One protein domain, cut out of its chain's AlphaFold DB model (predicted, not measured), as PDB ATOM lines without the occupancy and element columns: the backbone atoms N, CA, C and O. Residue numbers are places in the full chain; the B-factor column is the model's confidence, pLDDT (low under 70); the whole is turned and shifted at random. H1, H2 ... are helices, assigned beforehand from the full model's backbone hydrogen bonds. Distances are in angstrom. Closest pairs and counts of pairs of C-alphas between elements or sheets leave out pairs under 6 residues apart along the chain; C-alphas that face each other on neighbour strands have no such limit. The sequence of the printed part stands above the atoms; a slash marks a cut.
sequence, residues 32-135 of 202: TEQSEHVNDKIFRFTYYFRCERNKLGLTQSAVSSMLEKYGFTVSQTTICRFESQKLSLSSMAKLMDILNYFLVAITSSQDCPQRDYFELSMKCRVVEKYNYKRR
ATOM      1  N   THR A  32      33.411 -34.137  -0.032       37.66
ATOM      2  CA  THR A  32      32.144 -33.321   0.006       37.66
ATOM      3  C   THR A  32      30.822 -33.821  -0.656       37.66
ATOM      4  O   THR A  32      30.529 -33.589  -1.831       37.66
ATOM      5  N   GLU A  33      29.892 -34.279   0.203       49.88
ATOM      6  CA  GLU A  33      28.819 -35.269  -0.058       49.88
ATOM      7  C   GLU A  33      27.613 -34.904  -0.964       49.88
ATOM      8  O   GLU A  33      27.047 -35.798  -1.590       49.88
ATOM      9  N   GLN A  34      27.145 -33.653  -1.084       42.12
ATOM     10  CA  GLN A  34      25.869 -33.392  -1.807       42.12
ATOM     11  C   GLN A  34      26.025 -33.067  -3.300       42.12
ATOM     12  O   GLN A  34      25.157 -33.402  -4.108       42.12
ATOM     13  N   SER A  35      27.127 -32.423  -3.689       45.06
ATOM     14  CA  SER A  35      27.425 -32.143  -5.102       45.06
ATOM     15  C   SER A  35      28.161 -33.302  -5.788       45.06
ATOM     16  O   SER A  35      28.049 -33.463  -7.006       45.06
ATOM     17  N   GLU A  36      28.841 -34.146  -5.002       52.50
ATOM     18  CA  GLU A  36      29.463 -35.388  -5.466       52.50
ATOM     19  C   GLU A  36      28.425 -36.362  -6.003       52.50
ATOM     20  O   GLU A  36      28.604 -36.867  -7.102       52.50
ATOM     21  N   HIS A  37      27.292 -36.552  -5.321       62.16
ATOM     22  CA  HIS A  37      26.344 -37.600  -5.702       62.16
ATOM     23  C   HIS A  37      25.761 -37.413  -7.116       62.16
ATOM     24  O   HIS A  37      25.464 -38.386  -7.806       62.16
ATOM     25  N   VAL A  38      25.592 -36.173  -7.591       66.38
ATOM     26  CA  VAL A  38      25.113 -35.915  -8.964       66.38
ATOM     27  C   VAL A  38      26.241 -36.082  -9.987       66.38
ATOM     28  O   VAL A  38      26.008 -36.624 -11.067       66.38
ATOM     29  N   ASN A  39      27.458 -35.643  -9.655       78.62
ATOM     30  CA  ASN A  39      28.619 -35.754 -10.540       78.62
ATOM     31  C   ASN A  39      29.069 -37.212 -10.687       78.62
ATOM     32  O   ASN A  39      29.228 -37.693 -11.807       78.62
ATOM     33  N   ASP A  40      29.179 -37.924  -9.571       84.50
ATOM     34  CA  ASP A  40      29.482 -39.349  -9.495       84.50
ATOM     35  C   ASP A  40      28.429 -40.168 -10.250       84.50
ATOM     36  O   ASP A  40      28.765 -40.963 -11.125       84.50
ATOM     37  N   LYS A  41      27.138 -39.863 -10.060       87.19
ATOM     38  CA  LYS A  41      26.052 -40.480 -10.836       87.19
ATOM     39  C   LYS A  41      26.240 -40.318 -12.351       87.19
ATOM     40  O   LYS A  41      26.043 -41.274 -13.100       87.19
ATOM     41  N   ILE A  42      26.626 -39.126 -12.811       90.19
ATOM     42  CA  ILE A  42      26.894 -38.860 -14.232       90.19
ATOM     43  C   ILE A  42      28.115 -39.654 -14.713       90.19
ATOM     44  O   ILE A  42      28.065 -40.250 -15.790       90.19
ATOM     45  N   PHE A  43      29.202 -39.677 -13.942       90.56
ATOM     46  CA  PHE A  43      30.426 -40.384 -14.315       90.56
ATOM     47  C   PHE A  43      30.225 -41.899 -14.361       90.56
ATOM     48  O   PHE A  43      30.570 -42.515 -15.375       90.56
ATOM     49  N   ARG A  44      29.561 -42.482 -13.358       89.00
ATOM     50  CA  ARG A  44      29.151 -43.895 -13.359       89.00
ATOM     51  C   ARG A  44      28.309 -44.226 -14.582       89.00
ATOM     52  O   ARG A  44      28.614 -45.180 -15.298       89.00
ATOM     53  N   PHE A  45      27.321 -43.389 -14.902       93.06
ATOM     54  CA  PHE A  45      26.513 -43.591 -16.099       93.06
ATOM     55  C   PHE A  45      27.345 -43.515 -17.390       93.06
ATOM     56  O   PHE A  45      27.126 -44.307 -18.303       93.06
ATOM     57  N   THR A  46      28.316 -42.597 -17.499       93.69
ATOM     58  CA  THR A  46      29.159 -42.507 -18.710       93.69
ATOM     59  C   THR A  46      29.948 -43.788 -18.967       93.69
ATOM     60  O   THR A  46      30.083 -44.199 -20.123       93.69
ATOM     61  N   TYR A  47      30.421 -44.439 -17.900       91.06
ATOM     62  CA  TYR A  47      31.099 -45.727 -17.973       91.06
ATOM     63  C   TYR A  47      30.122 -46.851 -18.331       91.06
ATOM     64  O   TYR A  47      30.341 -47.565 -19.309       91.06
ATOM     65  N   TYR A  48      29.005 -46.943 -17.604       91.56
ATOM     66  CA  TYR A  48      27.953 -47.932 -17.844       91.56
ATOM     67  C   TYR A  48      27.447 -47.900 -19.293       91.56
ATOM     68  O   TYR A  48      27.461 -48.918 -19.984       91.56
ATOM     69  N   PHE A  49      27.101 -46.712 -19.797       94.56
ATOM     70  CA  PHE A  49      26.654 -46.523 -21.174       94.56
ATOM     71  C   PHE A  49      27.687 -47.027 -22.191       94.56
ATOM     72  O   PHE A  49      27.329 -47.689 -23.164       94.56
ATOM     73  N   ARG A  50      28.978 -46.738 -21.972       93.69
ATOM     74  CA  ARG A  50      30.060 -47.208 -22.848       93.69
ATOM     75  C   ARG A  50      30.145 -48.734 -22.851       93.69
ATOM     76  O   ARG A  50      30.295 -49.318 -23.924       93.69
ATOM     77  N   CYS A  51      30.071 -49.364 -21.679       91.12
ATOM     78  CA  CYS A  51      30.117 -50.818 -21.553       91.12
ATOM     79  C   CYS A  51      28.926 -51.480 -22.248       91.12
ATOM     80  O   CYS A  51      29.137 -52.357 -23.084       91.12
ATOM     81  N   GLU A  52      27.703 -51.015 -21.994       90.12
ATOM     82  CA  GLU A  52      26.508 -51.616 -22.591       90.12
ATOM     83  C   GLU A  52      26.459 -51.389 -24.108       90.12
ATOM     84  O   GLU A  52      26.193 -52.313 -24.875       90.12
ATOM     85  N   ARG A  53      26.844 -50.195 -24.585       93.94
ATOM     86  CA  ARG A  53      26.998 -49.934 -26.025       93.94
ATOM     87  C   ARG A  53      27.983 -50.913 -26.674       93.94
ATOM     88  O   ARG A  53      27.707 -51.422 -27.758       93.94
ATOM     89  N   ASN A  54      29.134 -51.148 -26.039       90.69
ATOM     90  CA  ASN A  54      30.137 -52.091 -26.536       90.69
ATOM     91  C   ASN A  54      29.614 -53.535 -26.528       90.69
ATOM     92  O   ASN A  54      29.831 -54.252 -27.500       90.69
ATOM     93  N   LYS A  55      28.899 -53.942 -25.472       89.75
ATOM     94  CA  LYS A  55      28.274 -55.266 -25.344       89.75
ATOM     95  C   LYS A  55      27.242 -55.528 -26.444       89.75
ATOM     96  O   LYS A  55      27.194 -56.624 -26.987       89.75
ATOM     97  N   LEU A  56      26.480 -54.504 -26.828       86.62
ATOM     98  CA  LEU A  56      25.529 -54.546 -27.944       86.62
ATOM     99  C   LEU A  56      26.196 -54.409 -29.329       86.62
ATOM    100  O   LEU A  56      25.502 -54.383 -30.343       86.62
ATOM    101  N   GLY A  57      27.526 -54.273 -29.401       91.00
ATOM    102  CA  GLY A  57      28.261 -54.129 -30.663       91.00
ATOM    103  C   GLY A  57      27.983 -52.822 -31.416       91.00
ATOM    104  O   GLY A  57      28.276 -52.711 -32.607       91.00
ATOM    105  N   LEU A  58      27.415 -51.809 -30.753       90.25
ATOM    106  CA  LEU A  58      27.023 -50.558 -31.397       90.25
ATOM    107  C   LEU A  58      28.209 -49.597 -31.502       90.25
ATOM    108  O   LEU A  58      28.841 -49.243 -30.508       90.25
ATOM    109  N   THR A  59      28.484 -49.083 -32.700       96.31
ATOM    110  CA  THR A  59      29.459 -47.991 -32.858       96.31
ATOM    111  C   THR A  59      28.868 -46.662 -32.377       96.31
ATOM    112  O   THR A  59      27.653 -46.458 -32.389       96.31
ATOM    113  N   GLN A  60      29.715 -45.703 -31.990       95.56
ATOM    114  CA  GLN A  60      29.249 -44.355 -31.625       95.56
ATOM    115  C   GLN A  60      28.496 -43.674 -32.786       95.56
ATOM    116  O   GLN A  60      27.533 -42.944 -32.558       95.56
ATOM    117  N   SER A  61      28.907 -43.930 -34.035       93.38
ATOM    118  CA  SER A  61      28.189 -43.467 -35.228       93.38
ATOM    119  C   SER A  61      26.822 -44.133 -35.367       93.38
ATOM    120  O   SER A  61      25.859 -43.438 -35.661       93.38
ATOM    121  N   ALA A  62      26.705 -45.437 -35.093       91.62
ATOM    122  CA  ALA A  62      25.420 -46.138 -35.126       91.62
ATOM    123  C   ALA A  62      24.433 -45.556 -34.105       91.62
ATOM    124  O   ALA A  62      23.307 -45.231 -34.469       91.62
ATOM    125  N   VAL A  63      24.878 -45.317 -32.865       91.81
ATOM    126  CA  VAL A  63      24.061 -44.637 -31.843       91.81
ATOM    127  C   VAL A  63      23.631 -43.245 -32.319       91.81
ATOM    128  O   VAL A  63      22.460 -42.893 -32.211       91.81
ATOM    129  N   SER A  64      24.557 -42.463 -32.886       91.88
ATOM    130  CA  SER A  64      24.266 -41.136 -33.448       91.88
ATOM    131  C   SER A  64      23.187 -41.202 -34.535       91.88
ATOM    132  O   SER A  64      22.213 -40.456 -34.470       91.88
ATOM    133  N   SER A  65      23.312 -42.131 -35.485       87.50
ATOM    134  CA  SER A  65      22.342 -42.319 -36.567       87.50
ATOM    135  C   SER A  65      20.985 -42.816 -36.070       87.50
ATOM    136  O   SER A  65      19.957 -42.395 -36.592       87.50
ATOM    137  N   MET A  66      20.953 -43.690 -35.061       88.81
ATOM    138  CA  MET A  66      19.702 -44.141 -34.447       88.81
ATOM    139  C   MET A  66      18.992 -42.979 -33.749       88.81
ATOM    140  O   MET A  66      17.822 -42.742 -34.018       88.81
ATOM    141  N   LEU A  67      19.705 -42.188 -32.943       86.38
ATOM    142  CA  LEU A  67      19.162 -40.985 -32.302       86.38
ATOM    143  C   LEU A  67      18.671 -39.936 -33.317       86.38
ATOM    144  O   LEU A  67      17.676 -39.255 -33.068       86.38
ATOM    145  N   GLU A  68      19.333 -39.813 -34.471       84.38
ATOM    146  CA  GLU A  68      18.947 -38.866 -35.524       84.38
ATOM    147  C   GLU A  68      17.649 -39.260 -36.237       84.38
ATOM    148  O   GLU A  68      16.800 -38.391 -36.454       84.38
ATOM    149  N   LYS A  69      17.432 -40.561 -36.504       76.38
ATOM    150  CA  LYS A  69      16.132 -41.084 -36.984       76.38
ATOM    151  C   LYS A  69      14.977 -40.688 -36.059       76.38
ATOM    152  O   LYS A  69      13.825 -40.636 -36.473       76.38
ATOM    153  N   TYR A  70      15.321 -40.372 -34.818       72.81
ATOM    154  CA  TYR A  70      14.439 -40.065 -33.715       72.81
ATOM    155  C   TYR A  70      14.449 -38.574 -33.340       72.81
ATOM    156  O   TYR A  70      14.004 -38.188 -32.269       72.81
ATOM    157  N   GLY A  71      14.962 -37.697 -34.207       75.56
ATOM    158  CA  GLY A  71      14.895 -36.244 -34.018       75.56
ATOM    159  C   GLY A  71      15.869 -35.666 -32.983       75.56
ATOM    160  O   GLY A  71      15.872 -34.450 -32.766       75.56
ATOM    161  N   PHE A  72      16.733 -36.487 -32.379       82.69
ATOM    162  CA  PHE A  72      17.795 -36.028 -31.489       82.69
ATOM    163  C   PHE A  72      19.089 -35.808 -32.271       82.69
ATOM    164  O   PHE A  72      19.729 -36.743 -32.747       82.69
ATOM    165  N   THR A  73      19.539 -34.555 -32.362       85.38
ATOM    166  CA  THR A  73      20.771 -34.215 -33.097       85.38
ATOM    167  C   THR A  73      22.032 -34.368 -32.235       85.38
ATOM    168  O   THR A  73      22.718 -33.401 -31.885       85.38
ATOM    169  N   VAL A  74      22.365 -35.611 -31.885       90.12
ATOM    170  CA  VAL A  74      23.587 -35.961 -31.144       90.12
ATOM    171  C   VAL A  74      24.609 -36.553 -32.109       90.12
ATOM    172  O   VAL A  74      24.416 -37.644 -32.626       90.12
ATOM    173  N   SER A  75      25.716 -35.846 -32.348       91.69
ATOM    174  CA  SER A  75      26.785 -36.314 -33.245       91.69
ATOM    175  C   SER A  75      27.676 -37.381 -32.598       91.69
ATOM    176  O   SER A  75      27.910 -37.320 -31.391       91.69
ATOM    177  N   GLN A  76      28.297 -38.254 -33.398       94.44
ATOM    178  CA  GLN A  76      29.319 -39.213 -32.938       94.44
ATOM    179  C   GLN A  76      30.392 -38.557 -32.050       94.44
ATOM    180  O   GLN A  76      30.681 -39.041 -30.960       94.44
ATOM    181  N   THR A  77      30.922 -37.399 -32.455       95.31
ATOM    182  CA  THR A  77      31.917 -36.649 -31.662       95.31
ATOM    183  C   THR A  77      31.390 -36.213 -30.292       95.31
ATOM    184  O   THR A  77      32.160 -36.084 -29.343       95.31
ATOM    185  N   THR A  78      30.079 -35.993 -30.161       95.69
ATOM    186  CA  THR A  78      29.432 -35.680 -28.881       95.69
ATOM    187  C   THR A  78      29.364 -36.918 -27.993       95.69
ATOM    188  O   THR A  78      29.706 -36.810 -26.819       95.69
ATOM    189  N   ILE A  79      29.019 -38.083 -28.551       95.56
ATOM    190  CA  ILE A  79      29.019 -39.370 -27.834       95.56
ATOM    191  C   ILE A  79      30.439 -39.713 -27.366       95.56
ATOM    192  O   ILE A  79      30.649 -40.000 -26.194       95.56
ATOM    193  N   CYS A  80      31.446 -39.553 -28.230       96.25
ATOM    194  CA  CYS A  80      32.850 -39.758 -27.862       96.25
ATOM    195  C   CYS A  80      33.287 -38.862 -26.687       96.25
ATOM    196  O   CYS A  80      33.927 -39.320 -25.736       96.25
ATOM    197  N   ARG A  81      32.930 -37.571 -26.716       96.44
ATOM    198  CA  ARG A  81      33.255 -36.638 -25.623       96.44
ATOM    199  C   ARG A  81      32.495 -36.943 -24.336       96.44
ATOM    200  O   ARG A  81      33.009 -36.626 -23.272       96.44
ATOM    201  N   PHE A  82      31.304 -37.522 -24.431       96.38
ATOM    202  CA  PHE A  82      30.533 -37.967 -23.276       96.38
ATOM    203  C   PHE A  82      31.198 -39.159 -22.587       96.38
ATOM    204  O   PHE A  82      31.497 -39.075 -21.403       96.38
ATOM    205  N   GLU A  83      31.531 -40.204 -23.349       94.69
ATOM    206  CA  GLU A  83      32.214 -41.407 -22.844       94.69
ATOM    207  C   GLU A  83      33.608 -41.117 -22.276       94.69
ATOM    208  O   GLU A  83      34.081 -41.832 -21.402       94.69
ATOM    209  N   SER A  84      34.275 -40.070 -22.769       92.38
ATOM    210  CA  SER A  84      35.569 -39.617 -22.238       92.38
ATOM    211  C   SER A  84      35.455 -38.505 -21.192       92.38
ATOM    212  O   SER A  84      36.476 -37.937 -20.819       92.38
ATOM    213  N   GLN A  85      34.239 -38.163 -20.748       92.19
ATOM    214  CA  GLN A  85      33.978 -37.148 -19.717       92.19
ATOM    215  C   GLN A  85      34.551 -35.751 -20.051       92.19
ATOM    216  O   GLN A  85      34.871 -34.944 -19.186       92.19
ATOM    217  N   LYS A  86      34.654 -35.422 -21.346       92.00
ATOM    218  CA  LYS A  86      35.219 -34.163 -21.880       92.00
ATOM    219  C   LYS A  86      34.160 -33.092 -22.162       92.00
ATOM    220  O   LYS A  86      34.391 -32.187 -22.976       92.00
ATOM    221  N   LEU A  87      32.970 -33.215 -21.584       90.50
ATOM    222  CA  LEU A  87      31.879 -32.243 -21.692       90.50
ATOM    223  C   LEU A  87      31.715 -31.502 -20.360       90.50
ATOM    224  O   LEU A  87      32.175 -31.965 -19.326       90.50
ATOM    225  N   SER A  88      31.064 -30.337 -20.371       90.00
ATOM    226  CA  SER A  88      30.686 -29.699 -19.105       90.00
ATOM    227  C   SER A  88      29.630 -30.540 -18.388       90.00
ATOM    228  O   SER A  88      28.786 -31.136 -19.056       90.00
ATOM    229  N   LEU A  89      29.609 -30.520 -17.052       87.56
ATOM    230  CA  LEU A  89      28.645 -31.278 -16.241       87.56
ATOM    231  C   LEU A  89      27.190 -31.027 -16.662       87.56
ATOM    232  O   LEU A  89      26.431 -31.966 -16.862       87.56
ATOM    233  N   SER A  90      26.819 -29.770 -16.931       85.44
ATOM    234  CA  SER A  90      25.478 -29.430 -17.440       85.44
ATOM    235  C   SER A  90      25.169 -30.079 -18.797       85.44
ATOM    236  O   SER A  90      24.037 -30.484 -19.054       85.44
ATOM    237  N   SER A  91      26.166 -30.192 -19.678       88.75
ATOM    238  CA  SER A  91      25.997 -30.870 -20.968       88.75
ATOM    239  C   SER A  91      25.936 -32.387 -20.798       88.75
ATOM    240  O   SER A  91      25.144 -33.031 -21.478       88.75
ATOM    241  N   MET A  92      26.751 -32.945 -19.899       91.38
ATOM    242  CA  MET A  92      26.734 -34.370 -19.573       91.38
ATOM    243  C   MET A  92      25.393 -34.773 -18.973       91.38
ATOM    244  O   MET A  92      24.797 -35.713 -19.469       91.38
ATOM    245  N   ALA A  93      24.861 -34.022 -18.006       88.25
ATOM    246  CA  ALA A  93      23.554 -34.286 -17.406       88.25
ATOM    247  C   ALA A  93      22.433 -34.347 -18.460       88.25
ATOM    248  O   ALA A  93      21.670 -35.305 -18.510       88.25
ATOM    249  N   LYS A  94      22.388 -33.374 -19.380       86.56
ATOM    250  CA  LYS A  94      21.401 -33.358 -20.478       86.56
ATOM    251  C   LYS A  94      21.539 -34.547 -21.423       86.56
ATOM    252  O   LYS A  94      20.548 -35.007 -21.979       86.56
ATOM    253  N   LEU A  95      22.773 -34.981 -21.671       90.31
ATOM    254  CA  LEU A  95      23.051 -36.091 -22.572       90.31
ATOM    255  C   LEU A  95      22.813 -37.445 -21.897       90.31
ATOM    256  O   LEU A  95      22.322 -38.354 -22.556       90.31
ATOM    257  N   MET A  96      23.077 -37.549 -20.595       90.25
ATOM    258  CA  MET A  96      22.734 -38.699 -19.765       90.25
ATOM    259  C   MET A  96      21.235 -38.994 -19.835       90.25
ATOM    260  O   MET A  96      20.879 -40.135 -20.103       90.25
ATOM    261  N   ASP A  97      20.368 -37.982 -19.698       85.12
ATOM    262  CA  ASP A  97      18.909 -38.157 -19.814       85.12
ATOM    263  C   ASP A  97      18.515 -38.843 -21.142       85.12
ATOM    264  O   ASP A  97      17.722 -39.784 -21.159       85.12
ATOM    265  N   ILE A  98      19.101 -38.396 -22.261       86.56
ATOM    266  CA  ILE A  98      18.821 -38.939 -23.602       86.56
ATOM    267  C   ILE A  98      19.370 -40.360 -23.743       86.56
ATOM    268  O   ILE A  98      18.678 -41.255 -24.225       86.56
ATOM    269  N   LEU A  99      20.635 -40.557 -23.367       90.88
ATOM    270  CA  LEU A  99      21.334 -41.821 -23.571       90.88
ATOM    271  C   LEU A  99      20.795 -42.923 -22.662       90.88
ATOM    272  O   LEU A  99      20.768 -44.074 -23.081       90.88
ATOM    273  N   ASN A 100      20.326 -42.580 -21.461       86.62
ATOM    274  CA  ASN A 100      19.678 -43.530 -20.566       86.62
ATOM    275  C   ASN A 100      18.380 -44.055 -21.184       86.62
ATOM    276  O   ASN A 100      18.169 -45.261 -21.253       86.62
ATOM    277  N   TYR A 101      17.548 -43.152 -21.709       80.94
ATOM    278  CA  TYR A 101      16.325 -43.539 -22.410       80.94
ATOM    279  C   TYR A 101      16.618 -44.397 -23.647       80.94
ATOM    280  O   TYR A 101      15.981 -45.428 -23.850       80.94
ATOM    281  N   PHE A 102      17.608 -44.000 -24.452       84.81
ATOM    282  CA  PHE A 102      18.047 -44.781 -25.608       84.81
ATOM    283  C   PHE A 102      18.469 -46.199 -25.212       84.81
ATOM    284  O   PHE A 102      18.075 -47.147 -25.882       84.81
ATOM    285  N   LEU A 103      19.239 -46.342 -24.129       83.81
ATOM    286  CA  LEU A 103      19.727 -47.636 -23.667       83.81
ATOM    287  C   LEU A 103      18.579 -48.550 -23.222       83.81
ATOM    288  O   LEU A 103      18.510 -49.684 -23.674       83.81
ATOM    289  N   VAL A 104      17.647 -48.037 -22.413       79.06
ATOM    290  CA  VAL A 104      16.457 -48.793 -21.982       79.06
ATOM    291  C   VAL A 104      15.640 -49.264 -23.189       79.06
ATOM    292  O   VAL A 104      15.232 -50.419 -23.252       79.06
ATOM    293  N   ALA A 105      15.450 -48.400 -24.189       74.56
ATOM    294  CA  ALA A 105      14.672 -48.741 -25.378       74.56
ATOM    295  C   ALA A 105      15.272 -49.907 -26.184       74.56
ATOM    296  O   ALA A 105      14.521 -50.705 -26.742       74.56
ATOM    297  N   ILE A 106      16.603 -50.016 -26.253       76.00
ATOM    298  CA  ILE A 106      17.282 -51.072 -27.022       76.00
ATOM    299  C   ILE A 106      17.556 -52.346 -26.210       76.00
ATOM    300  O   ILE A 106      17.803 -53.390 -26.806       76.00
ATOM    301  N   THR A 107      17.552 -52.284 -24.874       72.88
ATOM    302  CA  THR A 107      17.782 -53.461 -24.014       72.88
ATOM    303  C   THR A 107      16.485 -54.167 -23.635       72.88
ATOM    304  O   THR A 107      16.471 -55.391 -23.551       72.88
ATOM    305  N   SER A 108      15.372 -53.443 -23.491       65.69
ATOM    306  CA  SER A 108      14.046 -54.032 -23.245       65.69
ATOM    307  C   SER A 108      13.470 -54.798 -24.449       65.69
ATOM    308  O   SER A 108      12.444 -55.459 -24.317       65.69
ATOM    309  N   SER A 109      14.121 -54.736 -25.615       56.19
ATOM    310  CA  SER A 109      13.602 -55.243 -26.887       56.19
ATOM    311  C   SER A 109      13.942 -56.685 -27.250       56.19
ATOM    312  O   SER A 109      13.639 -57.095 -28.369       56.19
ATOM    313  N   GLN A 110      14.566 -57.465 -26.365       52.38
ATOM    314  CA  GLN A 110      15.029 -58.809 -26.734       52.38
ATOM    315  C   GLN A 110      13.924 -59.882 -26.854       52.38
ATOM    316  O   GLN A 110      14.168 -60.882 -27.522       52.38
ATOM    317  N   ASP A 111      12.701 -59.658 -26.350       46.28
ATOM    318  CA  ASP A 111      11.647 -60.697 -26.307       46.28
ATOM    319  C   ASP A 111      10.493 -60.554 -27.332       46.28
ATOM    320  O   ASP A 111       9.514 -61.297 -27.257       46.28
ATOM    321  N   CYS A 112      10.540 -59.634 -28.312       39.91
ATOM    322  CA  CYS A 112       9.471 -59.559 -29.330       39.91
ATOM    323  C   CYS A 112       9.930 -59.004 -30.698       39.91
ATOM    324  O   CYS A 112      10.331 -57.841 -30.764       39.91
ATOM    325  N   PRO A 113       9.821 -59.756 -31.820       41.22
ATOM    326  CA  PRO A 113      10.470 -59.374 -33.081       41.22
ATOM    327  C   PRO A 113       9.720 -58.375 -33.981       41.22
ATOM    328  O   PRO A 113      10.194 -58.137 -35.090       41.22
ATOM    329  N   GLN A 114       8.545 -57.833 -33.614       47.00
ATOM    330  CA  GLN A 114       7.639 -57.286 -34.649       47.00
ATOM    331  C   GLN A 114       6.729 -56.087 -34.316       47.00
ATOM    332  O   GLN A 114       5.786 -55.845 -35.064       47.00
ATOM    333  N   ARG A 115       6.993 -55.262 -33.293       46.69
ATOM    334  CA  ARG A 115       6.285 -53.966 -33.171       46.69
ATOM    335  C   ARG A 115       7.189 -52.802 -32.793       46.69
ATOM    336  O   ARG A 115       7.806 -52.821 -31.738       46.69
ATOM    337  N   ASP A 116       7.206 -51.801 -33.670       49.97
ATOM    338  CA  ASP A 116       7.249 -50.361 -33.384       49.97
ATOM    339  C   ASP A 116       7.925 -49.900 -32.080       49.97
ATOM    340  O   ASP A 116       7.364 -49.171 -31.262       49.97
ATOM    341  N   TYR A 117       9.195 -50.265 -31.911       47.06
ATOM    342  CA  TYR A 117      10.024 -49.926 -30.743       47.06
ATOM    343  C   TYR A 117      10.353 -48.422 -30.606       47.06
ATOM    344  O   TYR A 117      11.121 -48.008 -29.739       47.06
ATOM    345  N   PHE A 118       9.752 -47.591 -31.460       50.81
ATOM    346  CA  PHE A 118       9.904 -46.145 -31.508       50.81
ATOM    347  C   PHE A 118       8.578 -45.376 -31.687       50.81
ATOM    348  O   PHE A 118       8.555 -44.159 -31.550       50.81
ATOM    349  N   GLU A 119       7.430 -46.010 -31.925       46.41
ATOM    350  CA  GLU A 119       6.144 -45.280 -31.996       46.41
ATOM    351  C   GLU A 119       5.650 -44.825 -30.602       46.41
ATOM    352  O   GLU A 119       4.828 -43.917 -30.469       46.41
ATOM    353  N   LEU A 120       6.260 -45.373 -29.541       42.41
ATOM    354  CA  LEU A 120       6.238 -44.841 -28.172       42.41
ATOM    355  C   LEU A 120       7.326 -43.777 -27.912       42.41
ATOM    356  O   LEU A 120       7.546 -43.362 -26.773       42.41
ATOM    357  N   SER A 121       8.041 -43.338 -28.947       45.94
ATOM    358  CA  SER A 121       8.942 -42.198 -28.852       45.94
ATOM    359  C   SER A 121       8.217 -40.998 -28.272       45.94
ATOM    360  O   SER A 121       7.059 -40.725 -28.575       45.94
ATOM    361  N   MET A 122       8.951 -40.185 -27.521       51.94
ATOM    362  CA  MET A 122       8.785 -38.735 -27.626       51.94
ATOM    363  C   MET A 122       7.446 -38.087 -27.247       51.94
ATOM    364  O   MET A 122       7.367 -36.861 -27.351       51.94
ATOM    365  N   LYS A 123       6.426 -38.802 -26.756       45.44
ATOM    366  CA  LYS A 123       5.198 -38.190 -26.225       45.44
ATOM    367  C   LYS A 123       5.493 -37.456 -24.899       45.44
ATOM    368  O   LYS A 123       5.304 -37.968 -23.804       45.44
ATOM    369  N   CYS A 124       5.969 -36.215 -25.049       40.72
ATOM    370  CA  CYS A 124       5.581 -35.016 -24.289       40.72
ATOM    371  C   CYS A 124       6.339 -34.515 -23.038       40.72
ATOM    372  O   CYS A 124       5.783 -33.660 -22.363       40.72
ATOM    373  N   ARG A 125       7.605 -34.864 -22.733       43.50
ATOM    374  CA  ARG A 125       8.392 -34.017 -21.775       43.50
ATOM    375  C   ARG A 125       9.859 -33.756 -22.111       43.50
ATOM    376  O   ARG A 125      10.337 -32.646 -21.897       43.50
ATOM    377  N   VAL A 126      10.591 -34.731 -22.651       48.50
ATOM    378  CA  VAL A 126      12.042 -34.566 -22.876       48.50
ATOM    379  C   VAL A 126      12.320 -33.662 -24.083       48.50
ATOM    380  O   VAL A 126      13.131 -32.746 -23.992       48.50
ATOM    381  N   VAL A 127      11.596 -33.823 -25.194       48.97
ATOM    382  CA  VAL A 127      11.805 -32.986 -26.393       48.97
ATOM    383  C   VAL A 127      11.362 -31.532 -26.196       48.97
ATOM    384  O   VAL A 127      12.074 -30.630 -26.643       48.97
ATOM    385  N   GLU A 128      10.266 -31.284 -25.470       51.81
ATOM    386  CA  GLU A 128       9.828 -29.922 -25.120       51.81
ATOM    387  C   GLU A 128      10.832 -29.207 -24.211       51.81
ATOM    388  O   GLU A 128      11.171 -28.050 -24.452       51.81
ATOM    389  N   LYS A 129      11.373 -29.907 -23.204       52.97
ATOM    390  CA  LYS A 129      12.283 -29.317 -22.214       52.97
ATOM    391  C   LYS A 129      13.595 -28.803 -22.821       52.97
ATOM    392  O   LYS A 129      14.217 -27.906 -22.252       52.97
ATOM    393  N   TYR A 130      14.042 -29.355 -23.948       54.22
ATOM    394  CA  TYR A 130      15.421 -29.148 -24.399       54.22
ATOM    395  C   TYR A 130      15.597 -28.813 -25.890       54.22
ATOM    396  O   TYR A 130      16.736 -28.592 -26.299       54.22
ATOM    397  N   ASN A 131      14.516 -28.731 -26.683       57.94
ATOM    398  CA  ASN A 131      14.503 -28.264 -28.081       57.94
ATOM    399  C   ASN A 131      15.737 -28.729 -28.888       57.94
ATOM    400  O   ASN A 131      16.569 -27.942 -29.343       57.94
ATOM    401  N   TYR A 132      15.883 -30.051 -29.020       62.94
ATOM    402  CA  TYR A 132      17.094 -30.720 -29.514       62.94
ATOM    403  C   TYR A 132      17.376 -30.565 -31.016       62.94
ATOM    404  O   TYR A 132      18.240 -31.262 -31.555       62.94
ATOM    405  N   LYS A 133      16.692 -29.646 -31.711       60.62
ATOM    406  CA  LYS A 133      17.048 -29.251 -33.076       60.62
ATOM    407  C   LYS A 133      18.276 -28.339 -33.015       60.62
ATOM    408  O   LYS A 133      18.174 -27.132 -32.796       60.62
ATOM    409  N   ARG A 134      19.469 -28.908 -33.210       57.72
ATOM    410  CA  ARG A 134      20.720 -28.141 -33.302       57.72
ATOM    411  C   ARG A 134      20.622 -27.150 -34.468       57.72
ATOM    412  O   ARG A 134      20.415 -27.546 -35.614       57.72
ATOM    413  N   ARG A 135      20.839 -25.858 -34.197       66.31
ATOM    414  CA  ARG A 135      21.017 -24.846 -35.253       66.31
ATOM    415  C   ARG A 135      22.228 -25.222 -36.114       66.31
ATOM    416  O   ARG A 135      23.290 -25.540 -35.571       66.31
TER     417      ARG A 135
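Overview. This is residues 32 to 135 of the 202 residues of the protein "POU domain protein" of Octopus vulgaris (UniProt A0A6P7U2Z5). Two long helices, H1 and H4, run the same way and cross at 41 degrees, and two short helices, H2 and H3, form a corner beside them to complete a small helical body with H4 near its middle. From the end of H4 a long loop swings out and folds back to a short fifth helix, H5, near H4, while residues 32 to 37 and 110 to 116 stick out from the body. The printed part has 104 residues with five named helices, H1 to H5 in that order, and no named strand; its class is all helix, with 65 residues in the helices. It is compact, with a radius of gyration of the C-alphas of 14.2 A, and spans 49 by 32 by 25 A, only just elongated.

Arrangement. H1, residues 33 to 55, touches H4, residues 89 to 107, with C-alphas 42 and 93 closest at 6.5 A; they run the same way at a steep tilt of 41 degrees. H4 has a kink of 25 degrees near residue 98. With residues 46 to 50 alone, H1 touches H3, residues 76 to 83, opposite ways at a steep tilt of 53 degrees; the closest C-alphas, of Thr 46 and Glu 83, are 5.3 A apart. H2, residues 60 to 69, touches H3 at a steep tilt of 64 degrees, opposite ways, with the C-alphas of Ser 61 and Gln 76 closest at 5.0 A. H1 and H2 are near each other, their closest C-alphas 8.2 A apart. H4 is close to but not clearly touching H3, about perpendicular at 79 degrees, with the C-alphas of Phe 82 and Met 92 closest at 6.4 A. H4 stands in the same way to H2, at 81 degrees, with the C-alphas of Leu 67 and Phe 102 closest at 7.8 A. H5, residues 126 to 130, is near H4, with closest C-alphas 8.1 A apart, and is apart from H1, H2 and H3. Every O i to N i+4 pair is within hydrogen-bond range in H2 and H3; the counts are 17 of 19 in H1, 14 of 15 in H4 and 0 of 1 in H5, where 1 of 2 O i to N i+3 pairs is within range.

Along the chain. H1 begins at C-alpha 33, (28.819, -35.269, -0.058), and is 32.2 A long. H2 measures 14.5 A and H3 10.7 A. H4 runs 25.9 A to C-alpha 107 at (17.782, -53.461, -24.014). H5 measures 6.6 A and ends at C-alpha 130, (15.421, -29.148, -24.399).

Size, cuts and confidence. The C-alphas of Thr 32 and Gln 114 are the two farthest apart, at 48.7 A. Without the stretches that stand free, the body of 91 residues spans 31 by 28 by 23 A. The printed part has no cut. The links H1 to H2 and H3 to H4 are tight, H2 to H3 is short, and H4 to H5, residues 108 to 125, is long. The mean pLDDT of the printed part is 75.9; residues 32 to 38 and 108 to 135 are under 70.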